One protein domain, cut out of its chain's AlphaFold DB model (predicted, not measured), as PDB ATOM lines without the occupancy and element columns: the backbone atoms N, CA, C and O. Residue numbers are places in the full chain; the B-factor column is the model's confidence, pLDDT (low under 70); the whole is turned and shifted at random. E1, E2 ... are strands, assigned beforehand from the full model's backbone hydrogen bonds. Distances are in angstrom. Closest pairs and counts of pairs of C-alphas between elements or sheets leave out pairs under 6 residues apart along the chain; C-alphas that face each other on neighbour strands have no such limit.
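What this domain is: This is residues 37 to 129 of the 134 residues of an uncharacterized protein of Hazenella coriacea (UniProt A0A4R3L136). One long antiparallel sheet is folded back on itself at the strongly bent strand E2, giving two leaves that are partly face to face like a V: E4 and E3 on one side, E1, E7, E6 and the short E5 on the other. The hairpin loop of residues 69 to 75, between E2 and E3, lies at one end of the longest axis, and the long loop of residues 101 to 112 lies at the other end. The printed part has 93 residues, with no named helix and seven strands, E1 to E7 along the chain; the class is all strand. The sheet order is E4, E3, E2, E1, E7, E6, E5, antiparallel from E4 to E6, while E5 meets E6 only at a point. The whole is compact, with a radius of gyration of the C-alphas of 13.4 A and spans of 38 by 33 by 21 A.

How they stand to each other: The sheet is strongly twisted, its C-alphas lying up to 11.9 A off the best plane. Its hinge is E2, residues 52 to 68, which bends by 105 degrees at residue 61. The pairing of E2 is staggered: residues 52 to 60 pair with E1, residues 38 to 45, and residues 61 to 68 with E3, residues 76 to 82. E1 and E2 form a hairpin, with N 40 and O 58 2.8 A apart, within hydrogen-bond range. E2 and E3 form another, with N 66 and O 78 2.9 A apart. E3 forms a hairpin with the edge strand E4, residues 88 to 93, at 160 degrees between their directions, with N 91 and O 79 2.8 A apart. E1, E2, E3 and E4 make a meander, each strand the antiparallel neighbour of the one before. On the other side of E1 is E7, residues 122 to 128, antiparallel at 148 degrees, with N 41 and O 125 2.8 A apart. E7 forms a hairpin with E6, residues 113 to 119, at 165 degrees, with N 117 and O 124 2.9 A apart. The other edge strand, E5, residues 98 to 100, meets E6 only at a point, where the C-alphas of Ile 98 and Thr 119 face each other at 4.5 A. The two leaves of this folded sheet, one sheet bent back on itself, face each other with 15 pairs of C-alphas within 11 A. E4 and E7 are apart.

Where its parts are: E1 begins at C-alpha 38, (7.914, -34.254, -42.563), and measures 18.6 A. E2 is the longest strand, 27.9 A, ending at C-alpha 68, (29.197, -30.055, -39.268). E3 measures 20.3 A, E4 16.8 A, E6 20.2 A and E7 19.7 A; E5 has three residues. E7 ends at C-alpha 128, (6.514, -32.611, -38.332).

The domain as a whole: The C-alphas farthest apart, those of Gly 71 and Asp 110, are 40.1 A apart. The printed part has no cut, and its long link is E5 to E6. The mean pLDDT of the printed part is 84.7, and residues 72 to 73 and 99 to 110 are under 70.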
ATOM      1  N   LEU A  37       7.811 -38.422 -40.358       93.88
ATOM      2  CA  LEU A  37       7.248 -37.895 -41.591       93.88
ATOM      3  C   LEU A  37       7.234 -36.366 -41.503       93.88
ATOM      4  O   LEU A  37       6.671 -35.796 -40.567       93.88
ATOM      5  N   VAL A  38       7.834 -35.709 -42.486       94.31
ATOM      6  CA  VAL A  38       7.914 -34.254 -42.563       94.31
ATOM      7  C   VAL A  38       7.342 -33.729 -43.870       94.31
ATOM      8  O   VAL A  38       7.375 -34.399 -44.906       94.31
ATOM      9  N   ILE A  39       6.857 -32.492 -43.816       95.12
ATOM     10  CA  ILE A  39       6.666 -31.643 -44.987       95.12
ATOM     11  C   ILE A  39       7.719 -30.541 -44.918       95.12
ATOM     12  O   ILE A  39       7.773 -29.794 -43.944       95.12
ATOM     13  N   VAL A  40       8.544 -30.432 -45.953       94.62
ATOM     14  CA  VAL A  40       9.519 -29.354 -46.126       94.62
ATOM     15  C   VAL A  40       9.002 -28.420 -47.210       94.62
ATOM     16  O   VAL A  40       8.859 -28.820 -48.368       94.62
ATOM     17  N   LYS A  41       8.717 -27.179 -46.821       94.50
ATOM     18  CA  LYS A  41       8.224 -26.108 -47.689       94.50
ATOM     19  C   LYS A  41       9.343 -25.106 -47.935       94.50
ATOM     20  O   LYS A  41       9.920 -24.590 -46.983       94.50
ATOM     21  N   GLU A  42       9.620 -24.822 -49.199       94.62
ATOM     22  CA  GLU A  42      10.519 -23.761 -49.655       94.62
ATOM     23  C   GLU A  42       9.661 -22.555 -50.059       94.62
ATOM     24  O   GLU A  42       8.643 -22.710 -50.748       94.62
ATOM     25  N   GLY A  43      10.031 -21.352 -49.632       93.69
ATOM     26  CA  GLY A  43       9.183 -20.184 -49.835       93.69
ATOM     27  C   GLY A  43       9.744 -18.886 -49.274       93.69
ATOM     28  O   GLY A  43      10.957 -18.668 -49.249       93.69
ATOM     29  N   LYS A  44       8.829 -18.008 -48.863       91.25
ATOM     30  CA  LYS A  44       9.134 -16.742 -48.190       91.25
ATOM     31  C   LYS A  44       8.256 -16.572 -46.962       91.25
ATOM     32  O   LYS A  44       7.038 -16.722 -47.061       91.25
ATOM     33  N   LEU A  45       8.866 -16.229 -45.833       87.25
ATOM     34  CA  LEU A  45       8.153 -15.799 -44.643       87.25
ATOM     35  C   LEU A  45       8.056 -14.273 -44.638       87.25
ATOM     36  O   LEU A  45       9.067 -13.574 -44.677       87.25
ATOM     37  N   ASP A  46       6.844 -13.753 -44.537       86.06
ATOM     38  CA  ASP A  46       6.645 -12.347 -44.219       86.06
ATOM     39  C   ASP A  46       6.897 -12.140 -42.717       86.06
ATOM     40  O   ASP A  46       6.156 -12.639 -41.870       86.06
ATOM     41  N   GLU A  47       7.969 -11.423 -42.363       78.12
ATOM     42  CA  GLU A  47       8.323 -11.160 -40.961       78.12
ATOM     43  C   GLU A  47       7.299 -10.279 -40.225       78.12
ATOM     44  O   GLU A  47       7.243 -10.321 -38.993       78.12
ATOM     45  N   HIS A  48       6.494  -9.489 -40.945       81.25
ATOM     46  CA  HIS A  48       5.499  -8.594 -40.352       81.25
ATOM     47  C   HIS A  48       4.213  -9.346 -40.022       81.25
ATOM     48  O   HIS A  48       3.669  -9.188 -38.929       81.25
ATOM     49  N   THR A  49       3.729 -10.173 -40.951       83.06
ATOM     50  CA  THR A  49       2.477 -10.930 -40.777       83.06
ATOM     51  C   THR A  49       2.711 -12.301 -40.134       83.06
ATOM     52  O   THR A  49       1.828 -12.861 -39.482       83.06
ATOM     53  N   GLY A  50       3.923 -12.846 -40.262       79.31
ATOM     54  CA  GLY A  50       4.264 -14.208 -39.866       79.31
ATOM     55  C   GLY A  50       3.627 -15.275 -40.758       79.31
ATOM     56  O   GLY A  50       3.513 -16.424 -40.313       79.31
ATOM     57  N   GLU A  51       3.175 -14.896 -41.957       84.75
ATOM     58  CA  GLU A  51       2.635 -15.790 -42.980       84.75
ATOM     59  C   GLU A  51       3.755 -16.348 -43.860       84.75
ATOM     60  O   GLU A  51       4.710 -15.653 -44.203       84.75
ATOM     61  N   PHE A  52       3.640 -17.627 -44.223       88.06
ATOM     62  CA  PHE A  52       4.615 -18.309 -45.068       88.06
ATOM     63  C   PHE A  52       4.007 -18.625 -46.433       88.06
ATOM     64  O   PHE A  52       3.132 -19.487 -46.548       88.06
ATOM     65  N   THR A  53       4.511 -17.974 -47.476       92.06
ATOM     66  CA  THR A  53       4.109 -18.233 -48.860       92.06
ATOM     67  C   THR A  53       4.960 -19.360 -49.424       92.06
ATOM     68  O   THR A  53       6.167 -19.209 -49.612       92.06
ATOM     69  N   THR A  54       4.325 -20.502 -49.689       94.25
ATOM     70  CA  THR A  54       4.999 -21.703 -50.199       94.25
ATOM     71  C   THR A  54       5.159 -21.622 -51.714       94.25
ATOM     72  O   THR A  54       4.184 -21.404 -52.428       94.25
ATOM     73  N   LEU A  55       6.383 -21.820 -52.201       95.31
ATOM     74  CA  LEU A  55       6.700 -21.916 -53.630       95.31
ATOM     75  C   LEU A  55       6.856 -23.370 -54.069       95.31
ATOM     76  O   LEU A  55       6.460 -23.741 -55.172       95.31
ATOM     77  N   LYS A  56       7.439 -24.194 -53.198       95.56
ATOM     78  CA  LYS A  56       7.662 -25.614 -53.440       95.56
ATOM     79  C   LYS A  56       7.484 -26.387 -52.148       95.56
ATOM     80  O   LYS A  56       7.860 -25.923 -51.076       95.56
ATOM     81  N   GLU A  57       6.929 -27.582 -52.263       95.44
ATOM     82  CA  GLU A  57       6.699 -28.473 -51.138       95.44
ATOM     83  C   GLU A  57       7.251 -29.860 -51.455       95.44
ATOM     84  O   GLU A  57       7.152 -30.350 -52.581       95.44
ATOM     85  N   SER A  58       7.843 -30.497 -50.449       95.81
ATOM     86  CA  SER A  58       8.229 -31.897 -50.515       95.81
ATOM     87  C   SER A  58       7.834 -32.611 -49.233       95.81
ATOM     88  O   SER A  58       8.055 -32.116 -48.130       95.81
ATOM     89  N   LYS A  59       7.250 -33.795 -49.387       96.06
ATOM     90  CA  LYS A  59       6.883 -34.674 -48.283       96.06
ATOM     91  C   LYS A  59       7.843 -35.851 -48.247       96.06
ATOM     92  O   LYS A  59       8.162 -36.424 -49.292       96.06
ATOM     93  N   GLY A  60       8.300 -36.226 -47.061       94.75
ATOM     94  CA  GLY A  60       9.170 -37.385 -46.928       94.75
ATOM     95  C   GLY A  60       9.317 -37.894 -45.513       94.75
ATOM     96  O   GLY A  60       8.941 -37.242 -44.546       94.75
ATOM     97  N   ARG A  61       9.846 -39.107 -45.414       94.75
ATOM     98  CA  ARG A  61      10.016 -39.863 -44.171       94.75
ATOM     99  C   ARG A  61      11.485 -39.974 -43.792       94.75
ATOM    100  O   ARG A  61      12.363 -39.656 -44.593       94.75
ATOM    101  N   TYR A  62      11.737 -40.482 -42.588       94.06
ATOM    102  CA  TYR A  62      13.085 -40.688 -42.058       94.06
ATOM    103  C   TYR A  62      13.912 -39.400 -42.047       94.06
ATOM    104  O   TYR A  62      15.071 -39.392 -42.456       94.06
ATOM    105  N   PHE A  63      13.295 -38.299 -41.610       94.94
ATOM    106  CA  PHE A  63      13.985 -37.021 -41.538       94.94
ATOM    107  C   PHE A  63      15.226 -37.118 -40.643       94.94
ATOM    108  O   PHE A  63      15.170 -37.613 -39.515       94.94
ATOM    109  N   HIS A  64      16.358 -36.649 -41.146       95.44
ATOM    110  CA  HIS A  64      17.632 -36.656 -40.449       95.44
ATOM    111  C   HIS A  64      18.284 -35.283 -40.543       95.44
ATOM    112  O   HIS A  64      18.204 -34.620 -41.574       95.44
ATOM    113  N   ILE A  65      18.964 -34.882 -39.472       92.81
ATOM    114  CA  ILE A  65      19.684 -33.617 -39.396       92.81
ATOM    115  C   ILE A  65      21.072 -33.825 -38.802       92.81
ATOM    116  O   ILE A  65      21.239 -34.558 -37.825       92.81
ATOM    117  N   GLN A  66      22.056 -33.153 -39.391       90.94
ATOM    118  CA  GLN A  66      23.447 -33.194 -38.976       90.94
ATOM    119  C   GLN A  66      24.056 -31.791 -39.002       90.94
ATOM    120  O   GLN A  66      23.877 -31.042 -39.961       90.94
ATOM    121  N   TYR A  67      24.807 -31.462 -37.951       88.75
ATOM    122  CA  TYR A  67      25.644 -30.268 -37.876       88.75
ATOM    123  C   TYR A  67      27.104 -30.650 -38.112       88.75
ATOM    124  O   TYR A  67      27.599 -31.607 -37.512       88.75
ATOM    125  N   PHE A  68      27.780 -29.895 -38.970       85.81
ATOM    126  CA  PHE A  68      29.197 -30.055 -39.268       85.81
ATOM    127  C   PHE A  68      29.967 -28.887 -38.658       85.81
ATOM    128  O   PHE A  68      29.756 -27.737 -39.025       85.81
ATOM    129  N   ASP A  69      30.862 -29.175 -37.716       80.81
ATOM    130  CA  ASP A  69      31.625 -28.164 -36.972       80.81
ATOM    131  C   ASP A  69      33.078 -28.013 -37.455       80.81
ATOM    132  O   ASP A  69      33.834 -27.223 -36.892       80.81
ATOM    133  N   LYS A  70      33.490 -28.785 -38.474       74.88
ATOM    134  CA  LYS A  70      34.872 -28.856 -38.975       74.88
ATOM    135  C   LYS A  70      34.936 -29.118 -40.482       74.88
ATOM    136  O   LYS A  70      34.048 -29.740 -41.062       74.88
ATOM    137  N   GLY A  71      36.059 -28.731 -41.088       71.56
ATOM    138  CA  GLY A  71      36.401 -29.038 -42.481       71.56
ATOM    139  C   GLY A  71      35.775 -28.081 -43.500       71.56
ATOM    140  O   GLY A  71      35.400 -26.965 -43.173       71.56
ATOM    141  N   ILE A  72      35.660 -28.524 -44.753       66.62
ATOM    142  CA  ILE A  72      35.094 -27.733 -45.871       66.62
ATOM    143  C   ILE A  72      33.618 -27.345 -45.665       66.62
ATOM    144  O   ILE A  72      33.131 -26.427 -46.320       66.62
ATOM    145  N   TYR A  73      32.924 -28.024 -44.748       66.94
ATOM    146  CA  TYR A  73      31.526 -27.786 -44.376       66.94
ATOM    147  C   TYR A  73      31.400 -27.136 -42.990       66.94
ATOM    148  O   TYR A  73      30.403 -27.346 -42.304       66.94
ATOM    149  N   GLU A  74      32.432 -26.412 -42.544       77.38
ATOM    150  CA  GLU A  74      32.450 -25.781 -41.224       77.38
ATOM    151  C   GLU A  74      31.208 -24.905 -41.007       77.38
ATOM    152  O   GLU A  74      30.894 -24.011 -41.795       77.38
ATOM    153  N   ASP A  75      30.526 -25.178 -39.897       80.56
ATOM    154  CA  ASP A  75      29.307 -24.524 -39.442       80.56
ATOM    155  C   ASP A  75      28.129 -24.646 -40.413       80.56
ATOM    156  O   ASP A  75      27.375 -23.697 -40.611       80.56
ATOM    157  N   ALA A  76      27.951 -25.826 -41.004       87.19
ATOM    158  CA  ALA A  76      26.812 -26.130 -41.859       87.19
ATOM    159  C   ALA A  76      25.798 -27.059 -41.184       87.19
ATOM    160  O   ALA A  76      26.142 -27.912 -40.359       87.19
ATOM    161  N   VAL A  77      24.535 -26.927 -41.588       89.25
ATOM    162  CA  VAL A  77      23.456 -27.860 -41.250       89.25
ATOM    163  C   VAL A  77      23.018 -28.578 -42.514       89.25
ATOM    164  O   VAL A  77      22.647 -27.951 -43.506       89.25
ATOM    165  N   VAL A  78      23.037 -29.905 -42.464       91.81
ATOM    166  CA  VAL A  78      22.492 -30.770 -43.508       91.81
ATOM    167  C   VAL A  78      21.242 -31.437 -42.974       91.81
ATOM    168  O   VAL A  78      21.264 -32.071 -41.921       91.81
ATOM    169  N   MET A  79      20.160 -31.324 -43.730       94.50
ATOM    170  CA  MET A  79      18.912 -32.031 -43.486       94.50
ATOM    171  C   MET A  79      18.652 -32.976 -44.647       94.50
ATOM    172  O   MET A  79      18.851 -32.600 -45.797       94.50
ATOM    173  N   THR A  80      18.208 -34.194 -44.367       97.19
ATOM    174  CA  THR A  80      17.898 -35.197 -45.394       97.19
ATOM    175  C   THR A  80      16.610 -35.927 -45.062       97.19
ATOM    176  O   THR A  80      16.242 -36.060 -43.897       97.19
ATOM    177  N   TRP A  81      15.899 -36.370 -46.092       96.94
ATOM    178  CA  TRP A  81      14.689 -37.177 -45.966       96.94
ATOM    179  C   TRP A  81      14.492 -38.036 -47.212       96.94
ATOM    180  O   TRP A  81      15.061 -37.783 -48.277       96.94
ATOM    181  N   MET A  82      13.673 -39.072 -47.072       97.19
ATOM    182  CA  MET A  82      13.356 -40.016 -48.136       97.19
ATOM    183  C   MET A  82      11.982 -39.708 -48.731       97.19
ATOM    184  O   MET A  82      10.981 -39.672 -48.012       97.19
ATOM    185  N   LEU A  83      11.940 -39.508 -50.045       96.12
ATOM    186  CA  LEU A  83      10.716 -39.315 -50.822       96.12
ATOM    187  C   LEU A  83       9.968 -40.644 -51.028       96.12
ATOM    188  O   LEU A  83      10.522 -41.727 -50.834       96.12
ATOM    189  N   GLU A  84       8.716 -40.572 -51.484       93.00
ATOM    190  CA  GLU A  84       7.875 -41.754 -51.748       93.00
ATOM    191  C   GLU A  84       8.491 -42.714 -52.776       93.00
ATOM    192  O   GLU A  84       8.410 -43.932 -52.632       93.00
ATOM    193  N   ASN A  85       9.201 -42.175 -53.771       95.25
ATOM    194  CA  ASN A  85       9.929 -42.949 -54.780       95.25
ATOM    195  C   ASN A  85      11.273 -43.521 -54.282       95.25
ATOM    196  O   ASN A  85      12.117 -43.886 -55.098       95.25
ATOM    197  N   GLN A  86      11.491 -43.562 -52.963       94.44
ATOM    198  CA  GLN A  86      12.711 -44.029 -52.291       94.44
ATOM    199  C   GLN A  86      13.978 -43.209 -52.585       94.44
ATOM    200  O   GLN A  86      15.064 -43.583 -52.140       94.44
ATOM    201  N   LYS A  87      13.883 -42.076 -53.293       97.19
ATOM    202  CA  LYS A  87      15.028 -41.174 -53.466       97.19
ATOM    203  C   LYS A  87      15.278 -40.390 -52.181       97.19
ATOM    204  O   LYS A  87      14.348 -39.848 -51.584       97.19
ATOM    205  N   ILE A  88      16.544 -40.299 -51.788       96.12
ATOM    206  CA  ILE A  88      16.987 -39.421 -50.704       96.12
ATOM    207  C   ILE A  88      17.215 -38.030 -51.288       96.12
ATOM    208  O   ILE A  88      17.879 -37.876 -52.312       96.12
ATOM    209  N   THR A  89      16.659 -37.024 -50.629       96.75
ATOM    210  CA  THR A  89      16.882 -35.613 -50.935       96.75
ATOM    211  C   THR A  89      17.291 -34.885 -49.660       96.75
ATOM    212  O   THR A  89      17.221 -35.446 -48.563       96.75
ATOM    213  N   GLY A  90      17.731 -33.640 -49.788       94.38
ATOM    214  CA  GLY A  90      18.119 -32.858 -48.632       94.38
ATOM    215  C   GLY A  90      18.254 -31.373 -48.899       94.38
ATOM    216  O   GLY A  90      18.100 -30.899 -50.022       94.38
ATOM    217  N   LEU A  91      18.562 -30.668 -47.821       92.56
ATOM    218  CA  LEU A  91      18.827 -29.244 -47.774       92.56
ATOM    219  C   LEU A  91      20.170 -29.022 -47.076       92.56
ATOM    220  O   LEU A  91      20.420 -29.573 -46.003       92.56
ATOM    221  N   TYR A  92      21.014 -28.201 -47.691       90.81
ATOM    222  CA  TYR A  92      22.282 -27.751 -47.136       90.81
ATOM    223  C   TYR A  92      22.176 -26.269 -46.777       90.81
ATOM    224  O   TYR A  92      21.924 -25.438 -47.647       90.81
ATOM    225  N   ILE A  93      22.386 -25.943 -45.504       88.06
ATOM    226  CA  ILE A  93      22.426 -24.570 -45.000       88.06
ATOM    227  C   ILE A  93      23.853 -24.274 -44.563       88.06
ATOM    228  O   ILE A  93      24.383 -24.911 -43.653       88.06
ATOM    229  N   SER A  94      24.480 -23.320 -45.246       86.38
ATOM    230  CA  SER A  94      25.855 -22.904 -44.972       86.38
ATOM    231  C   SER A  94      25.928 -21.889 -43.829       86.38
ATOM    232  O   SER A  94      24.997 -21.100 -43.645       86.38
ATOM    233  N   ARG A  95      27.092 -21.809 -43.172       75.38
ATOM    234  CA  ARG A  95      27.406 -20.862 -42.087       75.38
ATOM    235  C   ARG A  95      26.872 -19.448 -42.292       75.38
ATOM    236  O   ARG A  95      26.285 -18.870 -41.391       75.38
ATOM    237  N   LYS A  96      27.103 -18.881 -43.476       76.69
ATOM    238  CA  LYS A  96      26.791 -17.475 -43.770       76.69
ATOM    239  C   LYS A  96      25.387 -17.267 -44.319       76.69
ATOM    240  O   LYS A  96      25.032 -16.137 -44.605       76.69
ATOM    241  N   SER A  97      24.626 -18.341 -44.522       80.50
ATOM    242  CA  SER A  97      23.333 -18.239 -45.194       80.50
ATOM    243  C   SER A  97      22.180 -17.924 -44.258       80.50
ATOM    244  O   SER A  97      21.137 -17.529 -44.757       80.50
ATOM    245  N   ILE A  98      22.322 -18.069 -42.936       74.31
ATOM    246  CA  ILE A  98      21.236 -17.757 -42.002       74.31
ATOM    247  C   ILE A  98      21.227 -16.255 -41.725       74.31
ATOM    248  O   ILE A  98      22.146 -15.721 -41.113       74.31
ATOM    249  N   ARG A  99      20.153 -15.574 -42.135       69.88
ATOM    250  CA  ARG A  99      19.981 -14.138 -41.857       69.88
ATOM    251  C   ARG A  99      19.617 -13.885 -40.404       69.88
ATOM    252  O   ARG A  99      20.072 -12.926 -39.785       69.88
ATOM    253  N   LYS A 100      18.711 -14.712 -39.884       66.31
ATOM    254  CA  LYS A 100      18.083 -14.532 -38.580       66.31
ATOM    255  C   LYS A 100      17.392 -15.823 -38.176       66.31
ATOM    256  O   LYS A 100      16.698 -16.439 -38.979       66.31
ATOM    257  N   LEU A 101      17.522 -16.192 -36.907       60.62
ATOM    258  CA  LEU A 101      16.594 -17.145 -36.310       60.62
ATOM    259  C   LEU A 101      15.334 -16.400 -35.900       60.62
ATOM    260  O   LEU A 101      15.368 -15.552 -35.002       60.62
ATOM    261  N   ILE A 102      14.218 -16.718 -36.543       60.91
ATOM    262  CA  ILE A 102      12.931 -16.199 -36.104       60.91
ATOM    263  C   ILE A 102      12.531 -16.917 -34.813       60.91
ATOM    264  O   ILE A 102      12.671 -18.139 -34.719       60.91
ATOM    265  N   PRO A 103      12.091 -16.172 -33.777       51.81
ATOM    266  CA  PRO A 103      11.788 -16.742 -32.477       51.81
ATOM    267  C   PRO A 103      10.858 -17.946 -32.582       51.81
ATOM    268  O   PRO A 103       9.795 -17.868 -33.201       51.81
ATOM    269  N   ARG A 104      11.256 -19.030 -31.903       54.56
ATOM    270  CA  ARG A 104      10.455 -20.233 -31.675       54.56
ATOM    271  C   ARG A 104       9.077 -19.845 -31.158       54.56
ATOM    272  O   ARG A 104       8.864 -19.653 -29.963       54.56
ATOM    273  N   LYS A 105       8.108 -19.812 -32.050       50.53
ATOM    274  CA  LYS A 105       6.794 -20.320 -31.716       50.53
ATOM    275  C   LYS A 105       6.695 -21.582 -32.541       50.53
ATOM    276  O   LYS A 105       6.617 -21.489 -33.762       50.53
ATOM    277  N   GLN A 106       6.744 -22.740 -31.884       52.59
ATOM    278  CA  GLN A 106       6.093 -23.931 -32.419       52.59
ATOM    279  C   GLN A 106       4.627 -23.529 -32.591       52.59
ATOM    280  O   GLN A 106       3.813 -23.649 -31.677       52.59
ATOM    281  N   LYS A 107       4.312 -22.860 -33.701       54.75
ATOM    282  CA  LYS A 107       2.935 -22.589 -34.061       54.75
ATOM    283  C   LYS A 107       2.399 -23.965 -34.399       54.75
ATOM    284  O   LYS A 107       2.913 -24.614 -35.296       54.75
ATOM    285  N   LYS A 108       1.407 -24.441 -33.663       57.03
ATOM    286  CA  LYS A 108       0.659 -25.598 -34.129       57.03
ATOM    287  C   LYS A 108      -0.154 -25.127 -35.327       57.03
ATOM    288  O   LYS A 108      -1.156 -24.446 -35.137       57.03
ATOM    289  N   ALA A 109       0.318 -25.404 -36.538       60.81
ATOM    290  CA  ALA A 109      -0.538 -25.345 -37.715       60.81
ATOM    291  C   ALA A 109      -1.243 -26.696 -37.776       60.81
ATOM    292  O   ALA A 109      -0.578 -27.728 -37.856       60.81
ATOM    293  N   ASP A 110      -2.563 -26.694 -37.606       68.88
ATOM    294  CA  ASP A 110      -3.383 -27.911 -37.648       68.88
ATOM    295  C   ASP A 110      -2.926 -29.009 -36.665       68.88
ATOM    296  O   ASP A 110      -3.060 -30.201 -36.916       68.88
ATOM    297  N   GLY A 111      -2.364 -28.608 -35.519       75.19
ATOM    298  CA  GLY A 111      -1.885 -29.530 -34.481       75.19
ATOM    299  C   GLY A 111      -0.450 -30.039 -34.657       75.19
ATOM    300  O   GLY A 111       0.044 -30.715 -33.756       75.19
ATOM    301  N   HIS A 112       0.238 -29.675 -35.741       82.62
ATOM    302  CA  HIS A 112       1.593 -30.133 -36.047       82.62
ATOM    303  C   HIS A 112       2.676 -29.151 -35.600       82.62
ATOM    304  O   HIS A 112       2.515 -27.934 -35.713       82.62
ATOM    305  N   ASP A 113       3.807 -29.684 -35.136       85.19
ATOM    306  CA  ASP A 113       4.980 -28.871 -34.828       85.19
ATOM    307  C   ASP A 113       5.610 -28.363 -36.125       85.19
ATOM    308  O   ASP A 113       5.836 -29.133 -37.061       85.19
ATOM    309  N   LEU A 114       5.932 -27.071 -36.168       87.06
ATOM    310  CA  LEU A 114       6.617 -26.459 -37.300       87.06
ATOM    311  C   LEU A 114       7.834 -25.645 -36.876       87.06
ATOM    312  O   LEU A 114       7.906 -25.129 -35.755       87.06
ATOM    313  N   TYR A 115       8.772 -25.517 -37.807       87.75
ATOM    314  CA  TYR A 115      10.027 -24.806 -37.636       87.75
ATOM    315  C   TYR A 115      10.346 -23.958 -38.866       87.75
ATOM    316  O   TYR A 115      10.350 -24.475 -39.983       87.75
ATOM    317  N   TYR A 116      10.646 -22.675 -38.662       88.25
ATOM    318  CA  TYR A 116      11.051 -21.764 -39.734       88.25
ATOM    319  C   TYR A 116      12.564 -21.568 -39.748       88.25
ATOM    320  O   TYR A 116      13.186 -21.416 -38.697       88.25
ATOM    321  N   ILE A 117      13.142 -21.524 -40.946       87.50
ATOM    322  CA  ILE A 117      14.552 -21.204 -41.164       87.50
ATOM    323  C   ILE A 117      14.635 -20.126 -42.236       87.50
ATOM    324  O   ILE A 117      14.222 -20.363 -43.368       87.50
ATOM    325  N   ASN A 118      15.185 -18.961 -41.896       86.69
ATOM    326  CA  ASN A 118      15.351 -17.870 -42.849       86.69
ATOM    327  C   ASN A 118      16.770 -17.825 -43.374       86.69
ATOM    328  O   ASN A 118      17.725 -17.715 -42.594       86.69
ATOM    329  N   THR A 119      16.902 -17.882 -44.695       84.31
ATOM    330  CA  THR A 119      18.212 -17.874 -45.338       84.31
ATOM    331  C   THR A 119      18.320 -16.830 -46.439       84.31
ATOM    332  O   THR A 119      17.323 -16.307 -46.932       84.31
ATOM    333  N   ASP A 120      19.547 -16.546 -46.865       82.62
ATOM    334  CA  ASP A 120      19.815 -15.680 -48.011       82.62
ATOM    335  C   ASP A 120      19.238 -16.205 -49.327       82.62
ATOM    336  O   ASP A 120      18.947 -15.416 -50.227       82.62
ATOM    337  N   GLN A 121      19.092 -17.526 -49.441       79.00
ATOM    338  CA  GLN A 121      18.706 -18.205 -50.677       79.00
ATOM    339  C   GLN A 121      17.227 -18.609 -50.711       79.00
ATOM    340  O   GLN A 121      16.749 -19.088 -51.736       79.00
ATOM    341  N   GLY A 122      16.498 -18.397 -49.617       84.31
ATOM    342  CA  GLY A 122      15.097 -18.782 -49.483       84.31
ATOM    343  C   GLY A 122      14.751 -19.164 -48.052       84.31
ATOM    344  O   GLY A 122      15.613 -19.589 -47.281       84.31
ATOM    345  N   ASP A 123      13.484 -19.010 -47.690       90.75
ATOM    346  CA  ASP A 123      13.004 -19.422 -46.380       90.75
ATOM    347  C   ASP A 123      12.458 -20.842 -46.447       90.75
ATOM    348  O   ASP A 123      11.908 -21.281 -47.462       90.75
ATOM    349  N   TYR A 124      12.576 -21.548 -45.331       91.44
ATOM    350  CA  TYR A 124      12.108 -22.914 -45.194       91.44
ATOM    351  C   TYR A 124      11.138 -23.021 -44.027       91.44
ATOM    352  O   TYR A 124      11.347 -22.424 -42.970       91.44
ATOM    353  N   CYS A 125      10.092 -23.817 -44.212       91.62
ATOM    354  CA  CYS A 125       9.194 -24.245 -43.152       91.62
ATOM    355  C   CYS A 125       9.184 -25.774 -43.117       91.62
ATOM    356  O   CYS A 125       8.820 -26.422 -44.099       91.62
ATOM    357  N   ILE A 126       9.609 -26.347 -41.996       92.31
ATOM    358  CA  ILE A 126       9.620 -27.791 -41.767       92.31
ATOM    359  C   ILE A 126       8.474 -28.109 -40.822       92.31
ATOM    360  O   ILE A 126       8.422 -27.568 -39.722       92.31
ATOM    361  N   VAL A 127       7.567 -28.983 -41.244       91.75
ATOM    362  CA  VAL A 127       6.406 -29.424 -40.466       91.75
ATOM    363  C   VAL A 127       6.582 -30.897 -40.119       91.75
ATOM    364  O   VAL A 127       6.774 -31.717 -41.015       91.75
ATOM    365  N   SER A 128       6.503 -31.237 -38.835       90.81
ATOM    366  CA  SER A 128       6.514 -32.611 -38.332       90.81
ATOM    367  C   SER A 128       5.089 -33.143 -38.253       90.81
ATOM    368  O   SER A 128       4.276 -32.672 -37.454       90.81
ATOM    369  N   LEU A 129       4.780 -34.157 -39.057       88.19
ATOM    370  CA  LEU A 129       3.454 -34.769 -39.113       88.19
ATOM    371  C   LEU A 129       3.292 -35.895 -38.093       88.19
ATOM    372  O   LEU A 129       2.830 -36.974 -38.448       88.19
TER     373      LEU A 129